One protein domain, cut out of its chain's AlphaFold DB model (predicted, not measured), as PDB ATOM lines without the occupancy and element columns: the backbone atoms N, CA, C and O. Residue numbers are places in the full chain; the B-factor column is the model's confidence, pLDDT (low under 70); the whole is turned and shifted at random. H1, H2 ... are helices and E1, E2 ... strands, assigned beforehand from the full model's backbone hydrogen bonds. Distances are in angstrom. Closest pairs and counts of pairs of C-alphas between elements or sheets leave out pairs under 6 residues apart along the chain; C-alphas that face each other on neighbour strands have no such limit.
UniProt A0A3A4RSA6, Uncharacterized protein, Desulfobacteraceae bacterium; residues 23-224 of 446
ATOM      1  N   CYS A  23      52.640 -25.090  69.689       82.94
ATOM      2  CA  CYS A  23      53.413 -25.649  68.591       82.94
ATOM      3  C   CYS A  23      53.018 -27.111  68.348       82.94
ATOM      4  O   CYS A  23      52.478 -27.781  69.230       82.94
ATOM      5  N   ALA A  24      53.267 -27.607  67.142       83.38
ATOM      6  CA  ALA A  24      52.918 -28.961  66.735       83.38
ATOM      7  C   ALA A  24      53.973 -29.539  65.798       83.38
ATOM      8  O   ALA A  24      54.675 -28.800  65.111       83.38
ATOM      9  N   SER A  25      54.048 -30.863  65.733       86.06
ATOM     10  CA  SER A  25      54.831 -31.567  64.722       86.06
ATOM     11  C   SER A  25      54.020 -32.714  64.167       86.06
ATOM     12  O   SER A  25      53.268 -33.372  64.890       86.06
ATOM     13  N   GLN A  26      54.170 -32.914  62.866       86.44
ATOM     14  CA  GLN A  26      53.347 -33.803  62.070       86.44
ATOM     15  C   GLN A  26      54.236 -34.683  61.187       86.44
ATOM     16  O   GLN A  26      55.325 -34.280  60.765       86.44
ATOM     17  N   ARG A  27      53.777 -35.909  60.923       88.06
ATOM     18  CA  ARG A  27      54.378 -36.835  59.957       88.06
ATOM     19  C   ARG A  27      53.306 -37.646  59.247       88.06
ATOM     20  O   ARG A  27      52.224 -37.870  59.782       88.06
ATOM     21  N   VAL A  28      53.660 -38.133  58.064       88.75
ATOM     22  CA  VAL A  28      52.853 -39.071  57.281       88.75
ATOM     23  C   VAL A  28      53.722 -40.260  56.915       88.75
ATOM     24  O   VAL A  28      54.877 -40.079  56.523       88.75
ATOM     25  N   ALA A  29      53.168 -41.458  57.040       91.94
ATOM     26  CA  ALA A  29      53.774 -42.695  56.584       91.94
ATOM     27  C   ALA A  29      52.711 -43.578  55.929       91.94
ATOM     28  O   ALA A  29      51.581 -43.626  56.398       91.94
ATOM     29  N   SER A  30      53.062 -44.290  54.866       93.50
ATOM     30  CA  SER A  30      52.195 -45.292  54.247       93.50
ATOM     31  C   SER A  30      52.859 -46.659  54.183       93.50
ATOM     32  O   SER A  30      54.078 -46.760  54.067       93.50
ATOM     33  N   THR A  31      52.076 -47.732  54.236       95.25
ATOM     34  CA  THR A  31      52.596 -49.084  53.986       95.25
ATOM     35  C   THR A  31      52.919 -49.323  52.508       95.25
ATOM     36  O   THR A  31      53.721 -50.204  52.204       95.25
ATOM     37  N   LEU A  32      52.377 -48.502  51.599       94.56
ATOM     38  CA  LEU A  32      52.680 -48.515  50.170       94.56
ATOM     39  C   LEU A  32      53.490 -47.272  49.783       94.56
ATOM     40  O   LEU A  32      53.112 -46.148  50.104       94.56
ATOM     41  N   LYS A  33      54.614 -47.468  49.085       92.00
ATOM     42  CA  LYS A  33      55.495 -46.377  48.640       92.00
ATOM     43  C   LYS A  33      55.423 -46.213  47.124       92.00
ATOM     44  O   LYS A  33      55.515 -47.232  46.441       92.00
ATOM     45  N   PRO A  34      55.357 -44.981  46.592       87.81
ATOM     46  CA  PRO A  34      55.495 -44.746  45.158       87.81
ATOM     47  C   PRO A  34      56.836 -45.286  44.638       87.81
ATOM     48  O   PRO A  34      57.888 -44.934  45.172       87.81
ATOM     49  N   GLY A  35      56.804 -46.137  43.611       79.12
ATOM     50  CA  GLY A  35      57.993 -46.801  43.066       79.12
ATOM     51  C   GLY A  35      58.863 -45.900  42.185       79.12
ATOM     52  O   GLY A  35      60.073 -46.093  42.113       79.12
ATOM     53  N   GLY A  36      58.271 -44.893  41.532       75.00
ATOM     54  CA  GLY A  36      59.001 -43.898  40.730       75.00
ATOM     55  C   GLY A  36      59.637 -44.440  39.440       75.00
ATOM     56  O   GLY A  36      60.489 -43.777  38.846       75.00
ATOM     57  N   GLU A  37      59.240 -45.631  38.984       87.06
ATOM     58  CA  GLU A  37      59.773 -46.269  37.774       87.06
ATOM     59  C   GLU A  37      59.172 -45.660  36.496       87.06
ATOM     60  O   GLU A  37      58.330 -46.253  35.824       87.06
ATOM     61  N   THR A  38      59.645 -44.473  36.121       88.38
ATOM     62  CA  THR A  38      59.148 -43.722  34.947       88.38
ATOM     63  C   THR A  38      59.247 -44.476  33.612       88.38
ATOM     64  O   THR A  38      58.511 -44.166  32.676       88.38
ATOM     65  N   GLN A  39      60.128 -45.477  33.520       90.12
ATOM     66  CA  GLN A  39      60.352 -46.295  32.320       90.12
ATOM     67  C   GLN A  39      59.593 -47.633  32.327       90.12
ATOM     68  O   GLN A  39      59.816 -48.459  31.440       90.12
ATOM     69  N   LEU A  40      58.722 -47.874  33.312       91.81
ATOM     70  CA  LEU A  40      57.948 -49.109  33.403       91.81
ATOM     71  C   LEU A  40      57.068 -49.308  32.157       91.81
ATOM     72  O   LEU A  40      56.306 -48.423  31.768       91.81
ATOM     73  N   LYS A  41      57.144 -50.506  31.570       91.81
ATOM     74  CA  LYS A  41      56.344 -50.940  30.417       91.81
ATOM     75  C   LYS A  41      55.745 -52.311  30.685       91.81
ATOM     76  O   LYS A  41      56.428 -53.188  31.206       91.81
ATOM     77  N   LEU A  42      54.499 -52.505  30.268       90.81
ATOM     78  CA  LEU A  42      53.837 -53.810  30.233       90.81
ATOM     79  C   LEU A  42      53.592 -54.175  28.770       90.81
ATOM     80  O   LEU A  42      52.479 -54.075  28.252       90.81
ATOM     81  N   GLY A  43      54.688 -54.505  28.083       89.69
ATOM     82  CA  GLY A  43      54.668 -54.715  26.642       89.69
ATOM     83  C   GLY A  43      54.340 -53.428  25.877       89.69
ATOM     84  O   GLY A  43      54.843 -52.351  26.207       89.69
ATOM     85  N   GLN A  44      53.491 -53.533  24.854       91.94
ATOM     86  CA  GLN A  44      52.963 -52.382  24.106       91.94
ATOM     87  C   GLN A  44      51.685 -51.782  24.710       91.94
ATOM     88  O   GLN A  44      51.219 -50.746  24.228       91.94
ATOM     89  N   ALA A  45      51.094 -52.415  25.728       93.44
ATOM     90  CA  ALA A  45      49.832 -51.963  26.296       93.44
ATOM     91  C   ALA A  45      49.994 -50.613  27.008       93.44
ATOM     92  O   ALA A  45      50.855 -50.434  27.872       93.44
ATOM     93  N   ARG A  46      49.128 -49.663  26.647       94.81
ATOM     94  CA  ARG A  46      48.976 -48.373  27.327       94.81
ATOM     95  C   ARG A  46      47.645 -48.330  28.059       94.81
ATOM     96  O   ARG A  46      46.682 -48.946  27.604       94.81
ATOM     97  N   PHE A  47      47.570 -47.552  29.131       95.44
ATOM     98  CA  PHE A  47      46.399 -47.494  30.002       95.44
ATOM     99  C   PHE A  47      45.863 -46.082  30.190       95.44
ATOM    100  O   PHE A  47      46.613 -45.108  30.139       95.44
ATOM    101  N   SER A  48      44.565 -45.970  30.452       94.12
ATOM    102  CA  SER A  48      43.948 -44.701  30.816       94.12
ATOM    103  C   SER A  48      42.842 -44.888  31.840       94.12
ATOM    104  O   SER A  48      41.940 -45.703  31.658       94.12
ATOM    105  N   ILE A  49      42.895 -44.102  32.906       94.06
ATOM    106  CA  ILE A  49      41.920 -44.105  33.986       94.06
ATOM    107  C   ILE A  49      40.679 -43.342  33.516       94.06
ATOM    108  O   ILE A  49      40.725 -42.140  33.264       94.06
ATOM    109  N   ILE A  50      39.561 -44.057  33.373       90.19
ATOM    110  CA  ILE A  50      38.298 -43.505  32.851       90.19
ATOM    111  C   ILE A  50      37.247 -43.274  33.924       90.19
ATOM    112  O   ILE A  50      36.302 -42.521  33.708       90.19
ATOM    113  N   SER A  51      37.414 -43.916  35.077       90.44
ATOM    114  CA  SER A  51      36.503 -43.799  36.203       90.44
ATOM    115  C   SER A  51      37.280 -43.917  37.500       90.44
ATOM    116  O   SER A  51      38.131 -44.795  37.635       90.44
ATOM    117  N   TYR A  52      36.939 -43.059  38.452       92.19
ATOM    118  CA  TYR A  52      37.379 -43.136  39.831       92.19
ATOM    119  C   TYR A  52      36.168 -42.946  40.741       92.19
ATOM    120  O   TYR A  52      35.370 -42.029  40.538       92.19
ATOM    121  N   THR A  53      36.020 -43.819  41.730       90.56
ATOM    122  CA  THR A  53      34.962 -43.719  42.737       90.56
ATOM    123  C   THR A  53      35.545 -44.022  44.103       90.56
ATOM    124  O   THR A  53      36.129 -45.088  44.294       90.56
ATOM    125  N   ASP A  54      35.366 -43.112  45.055       88.69
ATOM    126  CA  ASP A  54      35.679 -43.345  46.456       88.69
ATOM    127  C   ASP A  54      34.416 -43.611  47.281       88.69
ATOM    128  O   ASP A  54      33.353 -43.028  47.067       88.69
ATOM    129  N   VAL A  55      34.527 -44.544  48.221       88.62
ATOM    130  CA  VAL A  55      33.469 -44.898  49.167       88.62
ATOM    131  C   VAL A  55      34.072 -44.867  50.560       88.62
ATOM    132  O   VAL A  55      34.953 -45.667  50.872       88.62
ATOM    133  N   TYR A  56      33.594 -43.940  51.385       84.38
ATOM    134  CA  TYR A  56      33.983 -43.830  52.786       84.38
ATOM    135  C   TYR A  56      33.004 -44.625  53.649       84.38
ATOM    136  O   TYR A  56      31.795 -44.530  53.442       84.38
ATOM    137  N   GLU A  57      33.519 -45.400  54.605       84.19
ATOM    138  CA  GLU A  57      32.679 -46.131  55.571       84.19
ATOM    139  C   GLU A  57      31.879 -45.170  56.461       84.19
ATOM    140  O   GLU A  57      30.703 -45.405  56.728       84.19
ATOM    141  N   GLU A  58      32.488 -44.044  56.832       79.81
ATOM    142  CA  GLU A  58      31.834 -42.949  57.540       79.81
ATOM    143  C   GLU A  58      32.101 -41.624  56.808       79.81
ATOM    144  O   GLU A  58      33.232 -41.379  56.372       79.81
ATOM    145  N   PRO A  59      31.088 -40.754  56.637       68.94
ATOM    146  CA  PRO A  59      31.285 -39.460  56.001       68.94
ATOM    147  C   PRO A  59      32.219 -38.597  56.853       68.94
ATOM    148  O   PRO A  59      31.941 -38.338  58.021       68.94
ATOM    149  N   ILE A  60      33.312 -38.121  56.254       66.75
ATOM    150  CA  ILE A  60      34.241 -37.188  56.898       66.75
ATOM    151  C   ILE A  60      33.797 -35.758  56.545       66.75
ATOM    152  O   ILE A  60      33.914 -35.368  55.376       66.75
ATOM    153  N   PRO A  61      33.284 -34.962  57.504       58.78
ATOM    154  CA  PRO A  61      32.816 -33.605  57.230       58.78
ATOM    155  C   PRO A  61      33.930 -32.733  56.635       58.78
ATOM    156  O   PRO A  61      35.056 -32.736  57.127       58.78
ATOM    157  N   GLY A  62      33.620 -31.980  55.576       61.06
ATOM    158  CA  GLY A  62      34.561 -31.039  54.951       61.06
ATOM    159  C   GLY A  62      35.602 -31.656  54.006       61.06
ATOM    160  O   GLY A  62      36.413 -30.920  53.454       61.06
ATOM    161  N   MET A  63      35.582 -32.976  53.769       65.62
ATOM    162  CA  MET A  63      36.476 -33.637  52.796       65.62
ATOM    163  C   MET A  63      35.919 -33.676  51.362       65.62
ATOM    164  O   MET A  63      36.610 -34.114  50.444       65.62
ATOM    165  N   GLU A  64      34.687 -33.209  51.148       67.44
ATOM    166  CA  GLU A  64      33.995 -33.242  49.851       67.44
ATOM    167  C   GLU A  64      34.719 -32.421  48.775       67.44
ATOM    168  O   GLU A  64      34.912 -32.902  47.660       67.44
ATOM    169  N   GLU A  65      35.209 -31.232  49.131       60.62
ATOM    170  CA  GLU A  65      35.948 -30.334  48.229       60.62
ATOM    171  C   GLU A  65      37.349 -30.853  47.863       60.62
ATOM    172  O   GLU A  65      37.990 -30.355  46.937       60.62
ATOM    173  N   TYR A  66      37.835 -31.866  48.585       66.00
ATOM    174  CA  TYR A  66      39.170 -32.442  48.418       66.00
ATOM    175  C   TYR A  66      39.136 -33.849  47.823       66.00
ATOM    176  O   TYR A  66      40.172 -34.520  47.771       66.00
ATOM    177  N   ARG A  67      37.962 -34.303  47.362       77.50
ATOM    178  CA  ARG A  67      37.828 -35.606  46.718       77.50
ATOM    179  C   ARG A  67      38.652 -35.665  45.446       77.50
ATOM    180  O   ARG A  67      38.659 -34.756  44.615       77.50
ATOM    181  N   LEU A  68      39.353 -36.781  45.309       85.50
ATOM    182  CA  LEU A  68      40.152 -37.059  44.137       85.50
ATOM    183  C   LEU A  68      39.230 -37.258  42.932       85.50
ATOM    184  O   LEU A  68      38.247 -37.991  42.996       85.50
ATOM    185  N   THR A  69      39.562 -36.617  41.819       89.19
ATOM    186  CA  THR A  69      38.837 -36.798  40.557       89.19
ATOM    187  C   THR A  69      39.579 -37.756  39.631       89.19
ATOM    188  O   THR A  69      40.808 -37.858  39.671       89.19
ATOM    189  N   THR A  70      38.843 -38.403  38.722       91.38
ATOM    190  CA  THR A  70      39.418 -39.237  37.652       91.38
ATOM    191  C   THR A  70      40.514 -38.497  36.884       91.38
ATOM    192  O   THR A  70      41.582 -39.049  36.638       91.38
ATOM    193  N   ARG A  71      40.268 -37.223  36.546       90.81
ATOM    194  CA  ARG A  71      41.205 -36.384  35.792       90.81
ATOM    195  C   ARG A  71      42.512 -36.166  36.549       90.81
ATOM    196  O   ARG A  71      43.574 -36.402  35.989       90.81
ATOM    197  N   GLN A  72      42.436 -35.771  37.821       91.38
ATOM    198  CA  GLN A  72      43.626 -35.561  38.651       91.38
ATOM    199  C   GLN A  72      44.458 -36.839  38.792       91.38
ATOM    200  O   GLN A  72      45.686 -36.774  38.819       91.38
ATOM    201  N   LEU A  73      43.799 -37.997  38.890       93.44
ATOM    202  CA  LEU A  73      44.486 -39.278  38.992       93.44
ATOM    203  C   LEU A  73      45.154 -39.672  37.666       93.44
ATOM    204  O   LEU A  73      46.311 -40.078  37.678       93.44
ATOM    205  N   GLN A  74      44.468 -39.487  36.533       94.44
ATOM    206  CA  GLN A  74      45.015 -39.741  35.197       94.44
ATOM    207  C   GLN A  74      46.218 -38.839  34.879       94.44
ATOM    208  O   GLN A  74      47.272 -39.343  34.498       94.44
ATOM    209  N   GLU A  75      46.092 -37.525  35.086       93.25
ATOM    210  CA  GLU A  75      47.183 -36.562  34.861       93.25
ATOM    211  C   GLU A  75      48.399 -36.917  35.724       93.25
ATOM    212  O   GLU A  75      49.539 -36.919  35.254       93.25
ATOM    213  N   ARG A  76      48.176 -37.290  36.994       93.44
ATOM    214  CA  ARG A  76      49.278 -37.687  37.872       93.44
ATOM    215  C   ARG A  76      49.906 -39.019  37.460       93.44
ATOM    216  O   ARG A  76      51.129 -39.142  37.528       93.44
ATOM    217  N   ALA A  77      49.109 -39.981  36.998       94.94
ATOM    218  CA  ALA A  77      49.593 -41.273  36.524       94.94
ATOM    219  C   ALA A  77      50.531 -41.132  35.316       94.94
ATOM    220  O   ALA A  77      51.570 -41.784  35.273       94.94
ATOM    221  N   GLN A  78      50.228 -40.225  34.387       94.12
ATOM    222  CA  GLN A  78      51.102 -39.924  33.248       94.12
ATOM    223  C   GLN A  78      52.426 -39.284  33.656       94.12
ATOM    224  O   GLN A  78      53.452 -39.568  33.051       94.12
ATOM    225  N   VAL A  79      52.422 -38.433  34.684       93.81
ATOM    226  CA  VAL A  79      53.659 -37.818  35.185       93.81
ATOM    227  C   VAL A  79      54.562 -38.863  35.844       93.81
ATOM    228  O   VAL A  79      55.773 -38.837  35.642       93.81
ATOM    229  N   LEU A  80      53.989 -39.775  36.633       93.81
ATOM    230  CA  LEU A  80      54.757 -40.792  37.360       93.81
ATOM    231  C   LEU A  80      55.193 -41.963  36.469       93.81
ATOM    232  O   LEU A  80      56.288 -42.491  36.644       93.81
ATOM    233  N   TYR A  81      54.348 -42.351  35.514       96.00
ATOM    234  CA  TYR A  81      54.514 -43.536  34.673       96.00
ATOM    235  C   TYR A  81      54.166 -43.224  33.200       96.00
ATOM    236  O   TYR A  81      53.224 -43.804  32.645       96.00
ATOM    237  N   PRO A  82      54.921 -42.323  32.538       94.81
ATOM    238  CA  PRO A  82      54.612 -41.822  31.192       94.81
ATOM    239  C   PRO A  82      54.661 -42.896  30.105       94.81
ATOM    240  O   PRO A  82      54.025 -42.751  29.065       94.81
ATOM    241  N   GLU A  83      55.399 -43.985  30.323       94.62
ATOM    242  CA  GLU A  83      55.475 -45.116  29.392       94.62
ATOM    243  C   GLU A  83      54.345 -46.143  29.576       94.62
ATOM    244  O   GLU A  83      54.119 -46.969  28.692       94.62
ATOM    245  N   LEU A  84      53.584 -46.053  30.670       94.69
ATOM    246  CA  LEU A  84      52.485 -46.964  30.984       94.69
ATOM    247  C   LEU A  84      51.121 -46.313  30.732       94.69
ATOM    248  O   LEU A  84      50.249 -46.915  30.103       94.69
ATOM    249  N   PHE A  85      50.943 -45.064  31.163       95.06
ATOM    250  CA  PHE A  85      49.688 -44.334  30.989       95.06
ATOM    251  C   PHE A  85      49.734 -43.422  29.767       95.06
ATOM    252  O   PHE A  85      50.761 -42.836  29.440       95.06
ATOM    253  N   SER A  86      48.606 -43.319  29.075       91.56
ATOM    254  CA  SER A  86      48.424 -42.445  27.919       91.56
ATOM    255  C   SER A  86      46.992 -41.931  27.881       91.56
ATOM    256  O   SER A  86      46.067 -42.614  28.320       91.56
ATOM    257  N   ASP A  87      46.802 -40.751  27.305       85.44
ATOM    258  CA  ASP A  87      45.487 -40.241  26.919       85.44
ATOM    259  C   ASP A  87      45.108 -40.625  25.486       85.44
ATOM    260  O   ASP A  87      44.250 -40.002  24.885       85.44
ATOM    261  N   ASP A  88      45.677 -41.684  24.916       86.94
ATOM    262  CA  ASP A  88      45.231 -42.182  23.613       86.94
ATOM    263  C   ASP A  88      43.884 -42.924  23.746       86.94
ATOM    264  O   ASP A  88      43.633 -43.643  24.718       86.94
ATOM    265  N   TRP A  89      43.011 -42.789  22.746       85.00
ATOM    266  CA  TRP A  89      41.780 -43.570  22.596       85.00
ATOM    267  C   TRP A  89      42.045 -45.080  22.538       85.00
ATOM    268  O   TRP A  89      41.218 -45.880  22.997       85.00
ATOM    269  N   THR A  90      43.216 -45.471  22.027       89.00
ATOM    270  CA  THR A  90      43.643 -46.876  21.946       89.00
ATOM    271  C   THR A  90      44.110 -47.454  23.288       89.00
ATOM    272  O   THR A  90      44.207 -48.677  23.420       89.00
ATOM    273  N   ALA A  91      44.361 -46.615  24.301       92.75
ATOM    274  CA  ALA A  91      44.747 -47.070  25.632       92.75
ATOM    275  C   ALA A  91      43.615 -47.876  26.290       92.75
ATOM    276  O   ALA A  91      42.432 -47.538  26.162       92.75
ATOM    277  N   LEU A  92      43.982 -48.943  27.002       94.44
ATOM    278  CA  LEU A  92      43.048 -49.778  27.742       94.44
ATOM    279  C   LEU A  92      42.421 -48.977  28.890       94.44
ATOM    280  O   LEU A  92      43.146 -48.374  29.690       94.44
ATOM    281  N   PRO A  93      41.085 -48.936  28.979       93.31
ATOM    282  CA  PRO A  93      40.402 -48.218  30.038       93.31
ATOM    283  C   PRO A  93      40.558 -48.926  31.390       93.31
ATOM    284  O   PRO A  93      40.387 -50.141  31.501       93.31
ATOM    285  N   ILE A  94      40.824 -48.136  32.425       94.31
ATOM    286  CA  ILE A  94      40.884 -48.572  33.817       94.31
ATOM    287  C   ILE A  94      39.756 -47.905  34.594       94.31
ATOM    288  O   ILE A  94      39.598 -46.679  34.572       94.31
ATOM    289  N   MET A  95      38.999 -48.723  35.314       93.25
ATOM    290  CA  MET A  95      38.068 -48.281  36.340       93.25
ATOM    291  C   MET A  95      38.692 -48.506  37.715       93.25
ATOM    292  O   MET A  95      39.165 -49.599  38.020       93.25
ATOM    293  N   VAL A  96      38.699 -47.464  38.541       94.81
ATOM    294  CA  VAL A  96      39.297 -47.488  39.877       94.81
ATOM    295  C   VAL A  96      38.210 -47.258  40.916       94.81
ATOM    296  O   VAL A  96      37.455 -46.289  40.832       94.81
ATOM    297  N   LYS A  97      38.155 -48.130  41.921       94.06
ATOM    298  CA  LYS A  97      37.298 -47.959  43.096       94.06
ATOM    299  C   LYS A  97      38.156 -47.979  44.354       94.06
ATOM    300  O   LYS A  97      38.947 -48.896  44.532       94.06
ATOM    301  N   ALA A  98      37.992 -46.989  45.222       93.69
ATOM    302  CA  ALA A  98      38.684 -46.900  46.500       93.69
ATOM    303  C   ALA A  98      37.678 -47.034  47.646       93.69
ATOM    304  O   ALA A  98      36.800 -46.192  47.813       93.69
ATOM    305  N   GLU A  99      37.799 -48.091  48.441       93.62
ATOM    306  CA  GLU A  99      37.080 -48.231  49.710       93.62
ATOM    307  C   GLU A  99      37.989 -47.708  50.823       93.62
ATOM    308  O   GLU A  99      39.120 -48.176  50.971       93.62
ATOM    309  N   ILE A 100      37.518 -46.699  51.556       91.06
ATOM    310  CA  ILE A 100      38.327 -45.915  52.488       91.06
ATOM    311  C   ILE A 100      37.717 -46.005  53.886       91.06
ATOM    312  O   ILE A 100      36.564 -45.627  54.108       91.06
ATOM    313  N   LYS A 101      38.512 -46.491  54.838       92.19
ATOM    314  CA  LYS A 101      38.165 -46.549  56.261       92.19
ATOM    315  C   LYS A 101      39.054 -45.582  57.023       92.19
ATOM    316  O   LYS A 101      40.252 -45.535  56.767       92.19
ATOM    317  N   HIS A 102      38.479 -44.824  57.947       89.00
ATOM    318  CA  HIS A 102      39.213 -43.835  58.728       89.00
ATOM    319  C   HIS A 102      39.097 -44.146  60.220       89.00
ATOM    320  O   HIS A 102      37.996 -44.177  60.760       89.00
ATOM    321  N   ASP A 103      40.232 -44.344  60.885       89.00
ATOM    322  CA  ASP A 103      40.323 -44.507  62.334       89.00
ATOM    323  C   ASP A 103      41.111 -43.339  62.938       89.00
ATOM    324  O   ASP A 103      42.321 -43.208  62.745       89.00
ATOM    325  N   SER A 104      40.418 -42.487  63.695       87.88
ATOM    326  CA  SER A 104      40.993 -41.359  64.442       87.88
ATOM    327  C   SER A 104      41.065 -41.607  65.955       87.88
ATOM    328  O   SER A 104      41.364 -40.694  66.730       87.88
ATOM    329  N   SER A 105      40.832 -42.840  66.418       87.56
ATOM    330  CA  SER A 105      40.841 -43.189  67.845       87.56
ATOM    331  C   SER A 105      42.185 -42.894  68.528       87.56
ATOM    332  O   SER A 105      42.225 -42.566  69.719       87.56
ATOM    333  N   GLY A 106      43.300 -42.984  67.793       87.81
ATOM    334  CA  GLY A 106      44.632 -42.599  68.263       87.81
ATOM    335  C   GLY A 106      44.750 -41.094  68.523       87.81
ATOM    336  O   GLY A 106      45.220 -40.697  69.591       87.81
ATOM    337  N   LEU A 107      44.258 -40.258  67.602       86.38
ATOM    338  CA  LEU A 107      44.178 -38.803  67.785       86.38
ATOM    339  C   LEU A 107      43.297 -38.437  68.979       86.38
ATOM    340  O   LEU A 107      43.719 -37.643  69.817       86.38
ATOM    341  N   ASN A 108      42.116 -39.046  69.101       86.44
ATOM    342  CA  ASN A 108      41.182 -38.754  70.193       86.44
ATOM    343  C   ASN A 108      41.792 -39.074  71.567       86.44
ATOM    344  O   ASN A 108      41.697 -38.271  72.498       86.44
ATOM    345  N   ARG A 109      42.489 -40.212  71.691       88.56
ATOM    346  CA  ARG A 109      43.213 -40.576  72.920       88.56
ATOM    347  C   ARG A 109      44.341 -39.593  73.233       88.56
ATOM    348  O   ARG A 109      44.461 -39.160  74.376       88.56
ATOM    349  N   ALA A 110      45.139 -39.213  72.239       87.00
ATOM    350  CA  ALA A 110      46.229 -38.257  72.427       87.00
ATOM    351  C   ALA A 110      45.728 -36.857  72.807       87.00
ATOM    352  O   ALA A 110      46.306 -36.219  73.688       87.00
ATOM    353  N   ALA A 111      44.628 -36.401  72.204       84.25
ATOM    354  CA  ALA A 111      43.981 -35.141  72.551       84.25
ATOM    355  C   ALA A 111      43.482 -35.153  74.004       84.25
ATOM    356  O   ALA A 111      43.749 -34.213  74.751       84.25
ATOM    357  N   MET A 112      42.844 -36.246  74.437       86.69
ATOM    358  CA  MET A 112      42.394 -36.422  75.820       86.69
ATOM    359  C   MET A 112      43.565 -36.401  76.818       86.69
ATOM    360  O   MET A 112      43.510 -35.688  77.819       86.69
ATOM    361  N   LEU A 113      44.651 -37.132  76.543       87.75
ATOM    362  CA  LEU A 113      45.850 -37.141  77.394       87.75
ATOM    363  C   LEU A 113      46.534 -35.769  77.447       87.75
ATOM    364  O   LEU A 113      46.937 -35.306  78.514       87.75
ATOM    365  N   SER A 114      46.609 -35.082  76.307       83.88
ATOM    366  CA  SER A 114      47.148 -33.724  76.238       83.88
ATOM    367  C   SER A 114      46.287 -32.762  77.062       83.88
ATOM    368  O   SER A 114      46.833 -31.973  77.830       83.88
ATOM    369  N   ALA A 115      44.955 -32.879  77.009       83.94
ATOM    370  CA  ALA A 115      44.039 -32.076  77.819       83.94
ATOM    371  C   ALA A 115      44.230 -32.295  79.332       83.94
ATOM    372  O   ALA A 115      44.259 -31.320  80.082       83.94
ATOM    373  N   PHE A 116      44.458 -33.537  79.782       88.00
ATOM    374  CA  PHE A 116      44.780 -33.825  81.191       88.00
ATOM    375  C   PHE A 116      46.073 -33.158  81.676       88.00
ATOM    376  O   PHE A 116      46.225 -32.910  82.869       88.00
ATOM    377  N   THR A 117      46.990 -32.831  80.764       85.62
ATOM    378  CA  THR A 117      48.230 -32.106  81.080       85.62
ATOM    379  C   THR A 117      48.153 -30.616  80.750       85.62
ATOM    380  O   THR A 117      49.180 -29.945  80.713       85.62
ATOM    381  N   VAL A 118      46.950 -30.081  80.494       82.44
ATOM    382  CA  VAL A 118      46.732 -28.681  80.076       82.44
ATOM    383  C   VAL A 118      47.557 -28.332  78.820       82.44
ATOM    384  O   VAL A 118      48.053 -27.224  78.645       82.44
ATOM    385  N   GLY A 119      47.761 -29.317  77.943       75.50
ATOM    386  CA  GLY A 119      48.557 -29.188  76.725       75.50
ATOM    387  C   GLY A 119      50.063 -29.039  76.959       75.50
ATOM    388  O   GLY A 119      50.779 -28.717  76.017       75.50
ATOM    389  N   ILE A 120      50.571 -29.247  78.177       81.12
ATOM    390  CA  ILE A 120      52.002 -29.104  78.482       81.12
ATOM    391  C   ILE A 120      52.795 -30.258  77.867       81.12
ATOM    392  O   ILE A 120      53.783 -30.023  77.170       81.12
ATOM    393  N   ILE A 121      52.352 -31.497  78.098       81.69
ATOM    394  CA  ILE A 121      53.040 -32.698  77.621       81.69
ATOM    395  C   ILE A 121      52.430 -33.103  76.275       81.69
ATOM    396  O   ILE A 121      51.248 -33.454  76.235       81.69
ATOM    397  N   PRO A 122      53.200 -33.081  75.172       80.75
ATOM    398  CA  PRO A 122      52.692 -33.532  73.889       80.75
ATOM    399  C   PRO A 122      52.597 -35.062  73.875       80.75
ATOM    400  O   PRO A 122      53.602 -35.761  74.022       80.75
ATOM    401  N   PHE A 123      51.393 -35.594  73.658       86.00
ATOM    402  CA  PHE A 123      51.197 -37.020  73.395       86.00
ATOM    403  C   PHE A 123      51.048 -37.253  71.886       86.00
ATOM    404  O   PHE A 123      50.249 -36.564  71.248       86.00
ATOM    405  N   PRO A 124      51.794 -38.203  71.291       86.62
ATOM    406  CA  PRO A 124      51.641 -38.541  69.883       86.62
ATOM    407  C   PRO A 124      50.294 -39.222  69.646       86.62
ATOM    408  O   PRO A 124      50.000 -40.266  70.226       86.62
ATOM    409  N   GLY A 125      49.485 -38.621  68.781       88.62
ATOM    410  CA  GLY A 125      48.259 -39.202  68.257       88.62
ATOM    411  C   GLY A 125      48.441 -39.639  66.813       88.62
ATOM    412  O   GLY A 125      49.169 -39.001  66.051       88.62
ATOM    413  N   THR A 126      47.747 -40.706  66.435       90.94
ATOM    414  CA  THR A 126      47.712 -41.224  65.067       90.94
ATOM    415  C   THR A 126      46.281 -41.280  64.547       90.94
ATOM    416  O   THR A 126      45.352 -41.626  65.280       90.94
ATOM    417  N   ALA A 127      46.110 -40.932  63.280       88.94
ATOM    418  CA  ALA A 127      44.951 -41.293  62.484       88.94
ATOM    419  C   ALA A 127      45.417 -42.198  61.351       88.94
ATOM    420  O   ALA A 127      46.411 -41.901  60.688       88.94
ATOM    421  N   VAL A 128      44.700 -43.293  61.139       90.94
ATOM    422  CA  VAL A 128      44.990 -44.250  60.077       90.94
ATOM    423  C   VAL A 128      43.847 -44.218  59.085       90.94
ATOM    424  O   VAL A 128      42.681 -44.350  59.455       90.94
ATOM    425  N   THR A 129      44.187 -44.042  57.817       89.88
ATOM    426  CA  THR A 129      43.255 -44.231  56.717       89.88
ATOM    427  C   THR A 129      43.643 -45.506  55.982       89.88
ATOM    428  O   THR A 129      44.709 -45.572  55.371       89.88
ATOM    429  N   SER A 130      42.790 -46.523  56.062       93.81
ATOM    430  CA  SER A 130      42.971 -47.795  55.365       93.81
ATOM    431  C   SER A 130      42.275 -47.746  54.015       93.81
ATOM    432  O   SER A 130      41.075 -47.477  53.924       93.81
ATOM    433  N   HIS A 131      43.035 -48.027  52.967       93.88
ATOM    434  CA  HIS A 131      42.587 -48.010  51.586       93.88
ATOM    435  C   HIS A 131      42.558 -49.426  51.032       93.88
ATOM    436  O   HIS A 131      43.543 -50.159  51.108       93.88
ATOM    437  N   LYS A 132      41.444 -49.779  50.397       96.50
ATOM    438  CA  LYS A 132      41.337 -50.923  49.497       96.50
ATOM    439  C   LYS A 132      41.035 -50.401  48.101       96.50
ATOM    440  O   LYS A 132      39.924 -49.952  47.821       96.50
ATOM    441  N   VAL A 133      42.046 -50.433  47.241       95.88
ATOM    442  CA  VAL A 133      41.965 -49.936  45.866       95.88
ATOM    443  C   VAL A 133      41.747 -51.103  44.922       95.88
ATOM    444  O   VAL A 133      42.628 -51.942  44.742       95.88
ATOM    445  N   THR A 134      40.569 -51.143  44.317       95.75
ATOM    446  CA  THR A 134      40.219 -52.067  43.245       95.75
ATOM    447  C   THR A 134      40.562 -51.438  41.904       95.75
ATOM    448  O   THR A 134      40.025 -50.386  41.550       95.75
ATOM    449  N   THR A 135      41.432 -52.104  41.152       95.81
ATOM    450  CA  THR A 135      41.793 -51.739  39.781       95.81
ATOM    451  C   THR A 135      41.171 -52.743  38.830       95.81
ATOM    452  O   THR A 135      41.472 -53.936  38.909       95.81
ATOM    453  N   ASP A 136      40.319 -52.251  37.939       94.25
ATOM    454  CA  ASP A 136      39.599 -53.051  36.959       94.25
ATOM    455  C   ASP A 136      39.956 -52.603  35.537       94.25
ATOM    456  O   ASP A 136      39.559 -51.524  35.084       94.25
ATOM    457  N   VAL A 137      40.754 -53.419  34.848       94.44
ATOM    458  CA  VAL A 137      41.171 -53.179  33.462       94.44
ATOM    459  C   VAL A 137      40.132 -53.770  32.525       94.44
ATOM    460  O   VAL A 137      39.842 -54.967  32.622       94.44
ATOM    461  N   ARG A 138      39.611 -52.965  31.591       92.50
ATOM    462  CA  ARG A 138      38.673 -53.461  30.576       92.50
ATOM    463  C   ARG A 138      39.333 -53.709  29.231       92.50
ATOM    464  O   ARG A 138      40.224 -52.969  28.813       92.50
ATOM    465  N   ASP A 139      38.849 -54.738  28.549       91.81
ATOM    466  CA  ASP A 139      39.269 -55.084  27.195       91.81
ATOM    467  C   ASP A 139      38.651 -54.155  26.126       91.81
ATOM    468  O   ASP A 139      38.048 -53.112  26.405       91.81
ATOM    469  N   ALA A 140      38.808 -54.537  24.857       90.31
ATOM    470  CA  ALA A 140      38.198 -53.844  23.724       90.31
ATOM    471  C   ALA A 140      36.655 -53.902  23.725       90.31
ATOM    472  O   ALA A 140      36.024 -53.041  23.109       90.31
ATOM    473  N   LEU A 141      36.061 -54.879  24.419       90.38
ATOM    474  CA  LEU A 141      34.618 -55.092  24.542       90.38
ATOM    475  C   LEU A 141      34.012 -54.467  25.804       90.38
ATOM    476  O   LEU A 141      32.790 -54.401  25.932       90.38
ATOM    477  N   GLY A 142      34.851 -53.950  26.704       87.81
ATOM    478  CA  GLY A 142      34.435 -53.359  27.972       87.81
ATOM    479  C   GLY A 142      34.266 -54.394  29.085       87.81
ATOM    480  O   GLY A 142      33.803 -54.045  30.174       87.81
ATOM    481  N   GLU A 143      34.649 -55.645  28.839       89.38
ATOM    482  CA  GLU A 143      34.643 -56.719  29.827       89.38
ATOM    483  C   GLU A 143      35.863 -56.620  30.742       89.38
ATOM    484  O   GLU A 143      36.924 -56.132  30.350       89.38
ATOM    485  N   SER A 144      35.698 -57.052  31.993       90.38
ATOM    486  CA  SER A 144      36.774 -57.036  32.987       90.38
ATOM    487  C   SER A 144      37.804 -58.120  32.669       90.38
ATOM    488  O   SER A 144      37.472 -59.302  32.617       90.38
ATOM    489  N   MET A 145      39.057 -57.716  32.468       89.12
ATOM    490  CA  MET A 145      40.182 -58.628  32.226       89.12
ATOM    491  C   MET A 145      40.956 -58.940  33.498       89.12
ATOM    492  O   MET A 145      41.413 -60.058  33.720       89.12
ATOM    493  N   ALA A 146      41.156 -57.909  34.312       82.62
ATOM    494  CA  ALA A 146      41.931 -57.977  35.530       82.62
ATOM    495  C   ALA A 146      41.240 -57.112  36.570       82.62
ATOM    496  O   ALA A 146      41.144 -55.901  36.397       82.62
ATOM    497  N   ASN A 147      40.788 -57.752  37.645       86.81
ATOM    498  CA  ASN A 147      40.218 -57.101  38.811       86.81
ATOM    499  C   ASN A 147      41.063 -57.494  40.024       86.81
ATOM    500  O   ASN A 147      41.054 -58.649  40.465       86.81
ATOM    501  N   LYS A 148      41.875 -56.551  40.499       92.50
ATOM    502  CA  LYS A 148      42.815 -56.769  41.600       92.50
ATOM    503  C   LYS A 148      42.626 -55.702  42.658       92.50
ATOM    504  O   LYS A 148      42.347 -54.548  42.349       92.50
ATOM    505  N   ASN A 149      42.807 -56.121  43.903       94.00
ATOM    506  CA  ASN A 149      42.738 -55.250  45.062       94.00
ATOM    507  C   ASN A 149      44.139 -55.080  45.635       94.00
ATOM    508  O   ASN A 149      44.825 -56.075  45.876       94.00
ATOM    509  N   VAL A 150      44.520 -53.839  45.899       96.19
ATOM    510  CA  VAL A 150      45.709 -53.501  46.678       96.19
ATOM    511  C   VAL A 150      45.242 -52.799  47.940       96.19
ATOM    512  O   VAL A 150      44.471 -51.841  47.877       96.19
ATOM    513  N   ASN A 151      45.693 -53.311  49.081       96.69
ATOM    514  CA  ASN A 151      45.384 -52.745  50.383       96.69
ATOM    515  C   ASN A 151      46.617 -52.026  50.913       96.69
ATOM    516  O   ASN A 151      47.716 -52.582  50.869       96.69
ATOM    517  N   PHE A 152      46.431 -50.825  51.438       96.38
ATOM    518  CA  PHE A 152      47.485 -50.100  52.129       96.38
ATOM    519  C   PHE A 152      46.897 -49.171  53.182       96.38
ATOM    520  O   PHE A 152      45.738 -48.773  53.104       96.38
ATOM    521  N   ASP A 153      47.734 -48.796  54.138       94.56
ATOM    522  CA  ASP A 153      47.386 -47.858  55.191       94.56
ATOM    523  C   ASP A 153      48.189 -46.577  55.006       94.56
ATOM    524  O   ASP A 153      49.354 -46.604  54.590       94.56
ATOM    525  N   VAL A 154      47.561 -45.450  55.318       91.69
ATOM    526  CA  VAL A 154      48.204 -44.145  55.439       91.69
ATOM    527  C   VAL A 154      48.018 -43.680  56.873       91.69
ATOM    528  O   VAL A 154      46.913 -43.372  57.307       91.69
ATOM    529  N   GLU A 155      49.114 -43.636  57.615       91.62
ATOM    530  CA  GLU A 155      49.171 -43.122  58.972       91.62
ATOM    531  C   GLU A 155      49.573 -41.646  58.944       91.62
ATOM    532  O   GLU A 155      50.666 -41.278  58.502       91.62
ATOM    533  N   PHE A 156      48.697 -40.797  59.468       88.44
ATOM    534  CA  PHE A 156      49.010 -39.434  59.859       88.44
ATOM    535  C   PHE A 156      49.265 -39.409  61.364       88.44
ATOM    536  O   PHE A 156      48.401 -39.801  62.146       88.44
ATOM    537  N   ALA A 157      50.431 -38.930  61.790       89.38
ATOM    538  CA  ALA A 157      50.738 -38.769  63.204       89.38
ATOM    539  C   ALA A 157      51.032 -37.308  63.531       89.38
ATOM    540  O   ALA A 157      51.753 -36.627  62.801       89.38
ATOM    541  N   THR A 158      50.496 -36.839  64.652       87.31
ATOM    542  CA  THR A 158      50.692 -35.475  65.140       87.31
ATOM    543  C   THR A 158      50.803 -35.464  66.651       87.31
ATOM    544  O   THR A 158      50.199 -36.278  67.347       87.31
ATOM    545  N   TRP A 159      51.520 -34.482  67.170       87.88
ATOM    546  CA  TRP A 159      51.376 -34.058  68.556       87.88
ATOM    547  C   TRP A 159      51.359 -32.539  68.639       87.88
ATOM    548  O   TRP A 159      51.837 -31.851  67.735       87.88
ATOM    549  N   VAL A 160      50.764 -32.021  69.706       83.38
ATOM    550  CA  VAL A 160      50.620 -30.586  69.947       83.38
ATOM    551  C   VAL A 160      51.026 -30.312  71.387       83.38
ATOM    552  O   VAL A 160      50.694 -31.089  72.281       83.38
ATOM    553  N   SER A 161      51.742 -29.214  71.615       83.69
ATOM    554  CA  SER A 161      52.014 -28.685  72.951       83.69
ATOM    555  C   SER A 161      51.682 -27.202  72.985       83.69
ATOM    556  O   SER A 161      51.990 -26.477  72.043       83.69
ATOM    557  N   LEU A 162      51.086 -26.746  74.084       81.31
ATOM    558  CA  LEU A 162      50.863 -25.334  74.377       81.31
ATOM    559  C   LEU A 162      52.191 -24.601  74.627       81.31
ATOM    560  O   LEU A 162      52.291 -23.413  74.326       81.31
ATOM    561  N   LEU A 163      53.203 -25.312  75.143       80.38
ATOM    562  CA  LEU A 163      54.510 -24.755  75.470       80.38
ATOM    563  C   LEU A 163      55.480 -24.872  74.291       80.38
ATOM    564  O   LEU A 163      56.033 -25.938  74.009       80.38
ATOM    565  N   SER A 164      55.745 -23.754  73.625       75.12
ATOM    566  CA  SER A 164      56.819 -23.655  72.636       75.12
ATOM    567  C   SER A 164      58.190 -23.807  73.316       75.12
ATOM    568  O   SER A 164      58.414 -23.181  74.349       75.12
ATOM    569  N   PRO A 165      59.141 -24.599  72.781       75.50
ATOM    570  CA  PRO A 165      59.113 -25.317  71.506       75.50
ATOM    571  C   PRO A 165      58.830 -26.830  71.647       75.50
ATOM    572  O   PRO A 165      59.202 -27.592  70.760       75.50
ATOM    573  N   PHE A 166      58.226 -27.325  72.734       76.94
ATOM    574  CA  PHE A 166      58.138 -28.777  72.981       76.94
ATOM    575  C   PHE A 166      57.357 -29.540  71.905       76.94
ATOM    576  O   PHE A 166      57.788 -30.601  71.467       76.94
ATOM    577  N   GLY A 167      56.259 -28.973  71.414       74.12
ATOM    578  CA  GLY A 167      55.511 -29.514  70.274       74.12
ATOM    579  C   GLY A 167      56.229 -29.354  68.931       74.12
ATOM    580  O   GLY A 167      55.819 -29.972  67.959       74.12
ATOM    581  N   SER A 168      57.317 -28.577  68.863       79.19
ATOM    582  CA  SER A 168      58.154 -28.451  67.661       79.19
ATOM    583  C   SER A 168      59.134 -29.603  67.478       79.19
ATOM    584  O   SER A 168      59.734 -29.733  66.408       79.19
ATOM    585  N   LEU A 169      59.309 -30.430  68.512       84.06
ATOM    586  CA  LEU A 169      60.104 -31.640  68.413       84.06
ATOM    587  C   LEU A 169      59.484 -32.582  67.370       84.06
ATOM    588  O   LEU A 169      58.259 -32.705  67.318       84.06
ATOM    589  N   PRO A 170      60.301 -33.269  66.555       84.50
ATOM    590  CA  PRO A 170      59.809 -34.238  65.590       84.50
ATOM    591  C   PRO A 170      58.937 -35.304  66.247       84.50
ATOM    592  O   PRO A 170      59.395 -36.007  67.151       84.50
ATOM    593  N   VAL A 171      57.711 -35.476  65.751       86.00
ATOM    594  CA  VAL A 171      56.875 -36.604  66.173       86.00
ATOM    595  C   VAL A 171      57.613 -37.935  65.885       86.00
ATOM    596  O   VAL A 171      58.100 -38.139  64.759       86.00
ATOM    597  N   PRO A 172      57.742 -38.839  66.878       85.56
ATOM    598  CA  PRO A 172      58.468 -40.101  66.718       85.56
ATOM    599  C   PRO A 172      57.856 -41.022  65.657       85.56
ATOM    600  O   PRO A 172      56.643 -41.026  65.461       85.56
ATOM    601  N   GLY A 173      58.691 -41.849  65.016       86.62
ATOM    602  CA  GLY A 173      58.286 -42.843  64.008       86.62
ATOM    603  C   GLY A 173      58.785 -42.521  62.596       86.62
ATOM    604  O   GLY A 173      59.332 -41.445  62.368       86.62
ATOM    605  N   GLN A 174      58.638 -43.452  61.650       87.44
ATOM    606  CA  GLN A 174      59.037 -43.237  60.251       87.44
ATOM    607  C   GLN A 174      58.151 -42.184  59.569       87.44
ATOM    608  O   GLN A 174      56.972 -42.043  59.895       87.44
ATOM    609  N   ALA A 175      58.737 -41.432  58.638       87.62
ATOM    610  CA  ALA A 175      58.064 -40.383  57.885       87.62
ATOM    611  C   ALA A 175      58.494 -40.457  56.416       87.62
ATOM    612  O   ALA A 175      59.692 -40.486  56.136       87.62
ATOM    613  N   ASP A 176      57.521 -40.470  55.513       86.88
ATOM    614  CA  ASP A 176      57.751 -40.549  54.064       86.88
ATOM    615  C   ASP A 176      57.917 -39.176  53.434       86.88
ATOM    616  O   ASP A 176      58.658 -38.989  52.473       86.88
ATOM    617  N   LEU A 177      57.220 -38.200  54.007       84.94
ATOM    618  CA  LEU A 177      57.390 -36.794  53.695       84.94
ATOM    619  C   LEU A 177      58.262 -36.143  54.772       84.94
ATOM    620  O   LEU A 177      58.236 -36.583  55.928       84.94
ATOM    621  N   PRO A 178      58.996 -35.064  54.436       82.50
ATOM    622  CA  PRO A 178      59.647 -34.239  55.442       82.50
ATOM    623  C   PRO A 178      58.641 -33.860  56.534       82.50
ATOM    624  O   PRO A 178      57.544 -33.391  56.223       82.50
ATOM    625  N   ARG A 179      59.008 -34.102  57.797       81.38
ATOM    626  CA  ARG A 179      58.184 -33.710  58.946       81.38
ATOM    627  C   ARG A 179      57.972 -32.203  58.914       81.38
ATOM    628  O   ARG A 179      58.913 -31.470  58.610       81.38
ATOM    629  N   ASP A 180      56.770 -31.763  59.260       78.00
ATOM    630  CA  ASP A 180      56.513 -30.339  59.470       78.00
ATOM    631  C   ASP A 180      56.450 -30.007  60.947       78.00
ATOM    632  O   ASP A 180      56.124 -30.848  61.796       78.00
ATOM    633  N   THR A 181      56.714 -28.738  61.208       77.06
ATOM    634  CA  THR A 181      56.646 -28.143  62.523       77.06
ATOM    635  C   THR A 181      55.859 -26.845  62.431       77.06
ATOM    636  O   THR A 181      56.188 -25.958  61.646       77.06
ATOM    637  N   VAL A 182      54.843 -26.716  63.275       72.75
ATOM    638  CA  VAL A 182      54.093 -25.481  63.493       72.75
ATOM    639  C   VAL A 182      54.631 -24.826  64.752       72.75
ATOM    640  O   VAL A 182      54.624 -25.448  65.810       72.75
ATOM    641  N   LEU A 183      55.080 -23.580  64.655       71.50
ATOM    642  CA  LEU A 183      55.592 -22.797  65.778       71.50
ATOM    643  C   LEU A 183      54.864 -21.450  65.809       71.50
ATOM    644  O   LEU A 183      54.785 -20.771  64.791       71.50
ATOM    645  N   LEU A 184      54.314 -21.061  66.963       65.69
ATOM    646  CA  LEU A 184      53.488 -19.849  67.102       65.69
ATOM    647  C   LEU A 184      52.257 -19.820  66.167       65.69
ATOM    648  O   LEU A 184      51.859 -18.758  65.696       65.69
ATOM    649  N   GLY A 185      51.684 -20.984  65.841       61.69
ATOM    650  CA  GLY A 185      50.597 -21.095  64.855       61.69
ATOM    651  C   GLY A 185      51.028 -20.877  63.396       61.69
ATOM    652  O   GLY A 185      50.185 -20.900  62.505       61.69
ATOM    653  N   ILE A 186      52.329 -20.697  63.139       64.12
ATOM    654  CA  ILE A 186      52.903 -20.524  61.803       64.12
ATOM    655  C   ILE A 186      53.607 -21.829  61.415       64.12
ATOM    656  O   ILE A 186      54.527 -22.264  62.116       64.12
ATOM    657  N   PRO A 187      53.204 -22.485  60.319       65.00
ATOM    658  CA  PRO A 187      53.877 -23.690  59.874       65.00
ATOM    659  C   PRO A 187      55.207 -23.325  59.191       65.00
ATOM    660  O   PRO A 187      55.266 -22.511  58.266       65.00
ATOM    661  N   LEU A 188      56.309 -23.884  59.698       65.12
ATOM    662  CA  LEU A 188      57.674 -23.457  59.366       65.12
ATOM    663  C   LEU A 188      58.112 -23.870  57.954       65.12
ATOM    664  O   LEU A 188      59.038 -23.272  57.410       65.12
ATOM    665  N   SER A 189      57.459 -24.868  57.341       60.53
ATOM    666  CA  SER A 189      57.772 -25.341  55.982       60.53
ATOM    667  C   SER A 189      56.710 -24.998  54.916       60.53
ATOM    668  O   SER A 189      56.717 -25.582  53.822       60.53
ATOM    669  N   GLY A 190      55.807 -24.049  55.212       61.97
ATOM    670  CA  GLY A 190      54.597 -23.746  54.427       61.97
ATOM    671  C   GLY A 190      53.377 -24.499  54.969       61.97
ATOM    672  O   GLY A 190      53.372 -24.845  56.128       61.97
ATOM    673  N   GLU A 191      52.352 -24.812  54.168       57.81
ATOM    674  CA  GLU A 191      51.208 -25.658  54.600       57.81
ATOM    675  C   GLU A 191      51.308 -27.091  54.012       57.81
ATOM    676  O   GLU A 191      50.580 -27.443  53.083       57.81
ATOM    677  N   PRO A 192      52.234 -27.954  54.452       51.69
ATOM    678  CA  PRO A 192      52.467 -29.254  53.822       51.69
ATOM    679  C   PRO A 192      51.339 -30.269  54.042       51.69
ATOM    680  O   PRO A 192      51.125 -31.120  53.178       51.69
ATOM    681  N   TYR A 193      50.597 -30.163  55.144       55.38
ATOM    682  CA  TYR A 193      49.496 -31.073  55.480       55.38
ATOM    683  C   TYR A 193      48.114 -30.526  55.124       55.38
ATOM    684  O   TYR A 193      47.113 -31.186  55.393       55.38
ATOM    685  N   ALA A 194      48.043 -29.361  54.469       59.94
ATOM    686  CA  ALA A 194      46.800 -28.959  53.829       59.94
ATOM    687  C   ALA A 194      46.409 -30.035  52.795       59.94
ATOM    688  O   ALA A 194      47.269 -30.451  52.003       59.94
ATOM    689  N   PRO A 195      45.135 -30.467  52.752       53.66
ATOM    690  CA  PRO A 195      44.670 -31.522  51.854       53.66
ATOM    691  C   PRO A 195      45.032 -31.299  50.377       53.66
ATOM    692  O   PRO A 195      45.246 -32.261  49.648       53.66
ATOM    693  N   GLN A 196      45.176 -30.046  49.932       55.78
ATOM    694  CA  GLN A 196      45.539 -29.712  48.546       55.78
ATOM    695  C   GLN A 196      47.044 -29.590  48.273       55.78
ATOM    696  O   GLN A 196      47.441 -29.422  47.120       55.78
ATOM    697  N   LYS A 197      47.890 -29.657  49.304       72.31
ATOM    698  CA  LYS A 197      49.332 -29.405  49.193       72.31
ATOM    699  C   LYS A 197      50.114 -30.723  49.221       72.31
ATOM    700  O   LYS A 197      49.825 -31.614  48.421       72.31
ATOM    701  N   LYS A 198      51.137 -30.868  50.072       75.50
ATOM    702  CA  LYS A 198      52.079 -32.001  49.975       75.50
ATOM    703  C   LYS A 198      51.410 -33.341  50.296       75.50
ATOM    704  O   LYS A 198      51.673 -34.314  49.597       75.50
ATOM    705  N   PHE A 199      50.512 -33.384  51.283       78.75
ATOM    706  CA  PHE A 199      49.771 -34.604  51.621       78.75
ATOM    707  C   PHE A 199      48.881 -35.095  50.471       78.75
ATOM    708  O   PHE A 199      48.977 -36.256  50.084       78.75
ATOM    709  N   GLY A 200      48.066 -34.217  49.877       80.44
ATOM    710  CA  GLY A 200      47.203 -34.592  48.754       80.44
ATOM    711  C   GLY A 200      47.984 -35.069  47.533       80.44
ATOM    712  O   GLY A 200      47.588 -36.035  46.887       80.44
ATOM    713  N   ALA A 201      49.121 -34.431  47.233       84.50
ATOM    714  CA  ALA A 201      50.016 -34.887  46.174       84.50
ATOM    715  C   ALA A 201      50.587 -36.282  46.469       84.50
ATOM    716  O   ALA A 201      50.508 -37.152  45.611       84.50
ATOM    717  N   TYR A 202      51.074 -36.515  47.690       87.75
ATOM    718  CA  TYR A 202      51.603 -37.818  48.089       87.75
ATOM    719  C   TYR A 202      50.536 -38.916  48.051       87.75
ATOM    720  O   TYR A 202      50.782 -39.991  47.513       87.75
ATOM    721  N   ASN A 203      49.324 -38.636  48.535       87.75
ATOM    722  CA  ASN A 203      48.228 -39.599  48.487       87.75
ATOM    723  C   ASN A 203      47.865 -39.976  47.041       87.75
ATOM    724  O   ASN A 203      47.654 -41.147  46.742       87.75
ATOM    725  N   ARG A 204      47.869 -39.007  46.111       90.88
ATOM    726  CA  ARG A 204      47.703 -39.300  44.678       90.88
ATOM    727  C   ARG A 204      48.789 -40.236  44.154       90.88
ATOM    728  O   ARG A 204      48.467 -41.151  43.404       90.88
ATOM    729  N   ASP A 205      50.038 -40.043  44.565       93.50
ATOM    730  CA  ASP A 205      51.160 -40.883  44.128       93.50
ATOM    731  C   ASP A 205      51.001 -42.331  44.599       93.50
ATOM    732  O   ASP A 205      51.202 -43.258  43.816       93.50
ATOM    733  N   ILE A 206      50.574 -42.531  45.849       93.88
ATOM    734  CA  ILE A 206      50.309 -43.866  46.407       93.88
ATOM    735  C   ILE A 206      49.117 -44.526  45.701       93.88
ATOM    736  O   ILE A 206      49.169 -45.710  45.378       93.88
ATOM    737  N   MET A 207      48.054 -43.767  45.412       94.44
ATOM    738  CA  MET A 207      46.897 -44.276  44.667       94.44
ATOM    739  C   MET A 207      47.285 -44.742  43.259       94.44
ATOM    740  O   MET A 207      46.845 -45.806  42.824       94.44
ATOM    741  N   VAL A 208      48.139 -43.986  42.557       95.94
ATOM    742  CA  VAL A 208      48.706 -44.419  41.267       95.94
ATOM    743  C   VAL A 208      49.562 -45.672  41.447       95.94
ATOM    744  O   VAL A 208      49.430 -46.604  40.658       95.94
ATOM    745  N   GLU A 209      50.397 -45.743  42.484       96.19
ATOM    746  CA  GLU A 209      51.203 -46.938  42.754       96.19
ATOM    747  C   GLU A 209      50.337 -48.184  42.970       96.19
ATOM    748  O   GLU A 209      50.644 -49.245  42.431       96.19
ATOM    749  N   ALA A 210      49.229 -48.071  43.705       95.88
ATOM    750  CA  ALA A 210      48.309 -49.185  43.932       95.88
ATOM    751  C   ALA A 210      47.716 -49.717  42.613       95.88
ATOM    752  O   ALA A 210      47.588 -50.932  42.412       95.88
ATOM    753  N   ILE A 211      47.412 -48.812  41.677       95.69
ATOM    754  CA  ILE A 211      46.985 -49.164  40.318       95.69
ATOM    755  C   ILE A 211      48.121 -49.880  39.585       95.69
ATOM    756  O   ILE A 211      47.914 -50.956  39.030       95.69
ATOM    757  N   VAL A 212      49.338 -49.340  39.622       95.50
ATOM    758  CA  VAL A 212      50.500 -49.935  38.947       95.50
ATOM    759  C   VAL A 212      50.841 -51.322  39.495       95.50
ATOM    760  O   VAL A 212      51.094 -52.235  38.710       95.50
ATOM    761  N   GLN A 213      50.789 -51.534  40.811       94.44
ATOM    762  CA  GLN A 213      50.969 -52.861  41.410       94.44
ATOM    763  C   GLN A 213      49.912 -53.857  40.927       94.44
ATOM    764  O   GLN A 213      50.243 -55.001  40.609       94.44
ATOM    765  N   SER A 214      48.659 -53.412  40.803       93.50
ATOM    766  CA  SER A 214      47.588 -54.230  40.231       93.50
ATOM    767  C   SER A 214      47.904 -54.620  38.783       93.50
ATOM    768  O   SER A 214      47.814 -55.800  38.436       93.50
ATOM    769  N   LEU A 215      48.349 -53.661  37.963       93.88
ATOM    770  CA  LEU A 215      48.711 -53.881  36.559       93.88
ATOM    771  C   LEU A 215      49.912 -54.819  36.391       93.88
ATOM    772  O   LEU A 215      49.877 -55.696  35.534       93.88
ATOM    773  N   ARG A 216      50.948 -54.697  37.231       91.94
ATOM    774  CA  ARG A 216      52.125 -55.590  37.215       91.94
ATOM    775  C   ARG A 216      51.766 -57.057  37.459       91.94
ATOM    776  O   ARG A 216      52.495 -57.940  37.025       91.94
ATOM    777  N   SER A 217      50.665 -57.315  38.164       89.44
ATOM    778  CA  SER A 217      50.187 -58.676  38.436       89.44
ATOM    779  C   SER A 217      49.316 -59.269  37.320       89.44
ATOM    780  O   SER A 217      48.940 -60.439  37.403       89.44
ATOM    781  N   ALA A 218      48.949 -58.471  36.313       90.75
ATOM    782  CA  ALA A 218      48.123 -58.913  35.197       90.75
ATOM    783  C   ALA A 218      48.963 -59.615  34.118       90.75
ATOM    784  O   ALA A 218      50.146 -59.326  33.931       90.75
ATOM    785  N   ASP A 219      48.336 -60.536  33.383       92.25
ATOM    786  CA  ASP A 219      48.995 -61.226  32.276       92.25
ATOM    787  C   ASP A 219      49.305 -60.248  31.134       92.25
ATOM    788  O   ASP A 219      48.406 -59.695  30.496       92.25
ATOM    789  N   THR A 220      50.596 -60.047  30.868       93.19
ATOM    790  CA  THR A 220      51.063 -59.075  29.871       93.19
ATOM    791  C   THR A 220      50.609 -59.454  28.462       93.19
ATOM    792  O   THR A 220      50.220 -58.573  27.699       93.19
ATOM    793  N   ALA A 221      50.574 -60.749  28.124       93.19
ATOM    794  CA  ALA A 221      50.149 -61.201  26.799       93.19
ATOM    795  C   ALA A 221      48.668 -60.879  26.538       93.19
ATOM    796  O   ALA A 221      48.317 -60.358  25.475       93.19
ATOM    797  N   SER A 222      47.803 -61.117  27.528       93.06
ATOM    798  CA  SER A 222      46.388 -60.742  27.464       93.06
ATOM    799  C   SER A 222      46.208 -59.232  27.293       93.06
ATOM    800  O   SER A 222      45.440 -58.798  26.432       93.06
ATOM    801  N   LEU A 223      46.943 -58.419  28.061       93.94
ATOM    802  CA  LEU A 223      46.895 -56.956  27.963       93.94
ATOM    803  C   LEU A 223      47.309 -56.454  26.571       93.94
ATOM    804  O   LEU A 223      46.637 -55.597  25.996       93.94
ATOM    805  N   GLU A 224      48.373 -57.007  25.991       93.62
ATOM    806  CA  GLU A 224      48.801 -56.655  24.635       93.62
ATOM    807  C   GLU A 224      47.769 -57.055  23.575       93.62
ATOM    808  O   GLU A 224      47.477 -56.269  22.668       93.62
TER     809      GLU A 224
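AT A GLANCE: This is residues 23 to 224 of the 446 residues of an uncharacterized protein of Desulfobacteraceae bacterium (UniProt A0A3A4RSA6). A long, twisted sheet of six strands curls like part of a barrel round one long helix, H3, while H1 crosses H3 over the edge strand E2. H2 sits at one end of the sheet beside E4 and E5, and the short H4 grazes the sheet near its other end. The printed part has 202 residues with four named helices and six named strands, in the order E1 E2 H1 E3 H2 E4 E5 E6 H3 H4; the sheet runs E2 E3 E4 E5 E1 E6 and is mixed, and the class is mixed, helices and strands. The whole is only just compact, close to loose, with a radius of gyration of the C-alphas of 19.5 A, and only just a rod, spanning 63 by 31 by 27 A.

HOW THE PARTS SIT: E2, residues 47 to 56, is an edge strand that bends by 58 degrees at residue 50. It is parallel to E3, residues 92 to 103, at 23 degrees, with N 48 and O 92 2.9 A apart. E3 is antiparallel to E4, residues 125 to 138, with N 97 and O 134 3.0 A apart. E4 and E5, residues 144 to 161, form a hairpin, with N 131 and O 152 2.8 A apart. E1, residues 23 to 30, is antiparallel to E5, with N 27 and O 157 2.9 A apart, and to the edge strand E6, residues 180 to 183, with N 24 and O 182 2.9 A apart. The sheet curls round H3, residues 198 to 216; its closest C-alphas to E5 are those of Ser 214 and Lys 148, 5.6 A. H1, residues 70 to 80, touches residues 204 to 208 of H3 alone, about perpendicular at 79 degrees; the closest C-alphas are those of Ala 77 and Val 208, 5.8 A. H1 lies over E2 at a height over the sheet of 8.9 A. E2, H1 and E3 form a strand-helix-strand unit, two parallel neighbour strands with a helix between, whose crossover is left-handed. H1 and H3 on one face of the sheet make two layers. H2, residues 105 to 116, stands at the sheet's level, with the C-alphas of Leu 107 and Gly 125 closest to E4 at 4.1 A. H4, residues 220 to 224, only grazes the sheet with residues 222 to 224. In H1, H2, H3 and H4 every O i to N i+4 pair is within hydrogen-bond range.

IN THESE COORDINATES: E1 begins at C-alpha 23, (53.413, -25.649, 68.591). E5 is 51.3 A long, E4 41.4 A, E3 35.1 A, H3 26.8 A and E2 26.2 A. H4 ends at C-alpha 224, (48.801, -56.655, 24.635).

THE WHOLE: The C-alphas of Val 118 and Leu 141 are farthest apart, 62.7 A. The printed part has no cut. The links E1 to E2, E2 to H1, H1 to E3, E5 to E6 and E6 to H3 are long. Mean pLDDT of the printed part is 86.0; residues 59 to 66 and 184 to 196 are under 70.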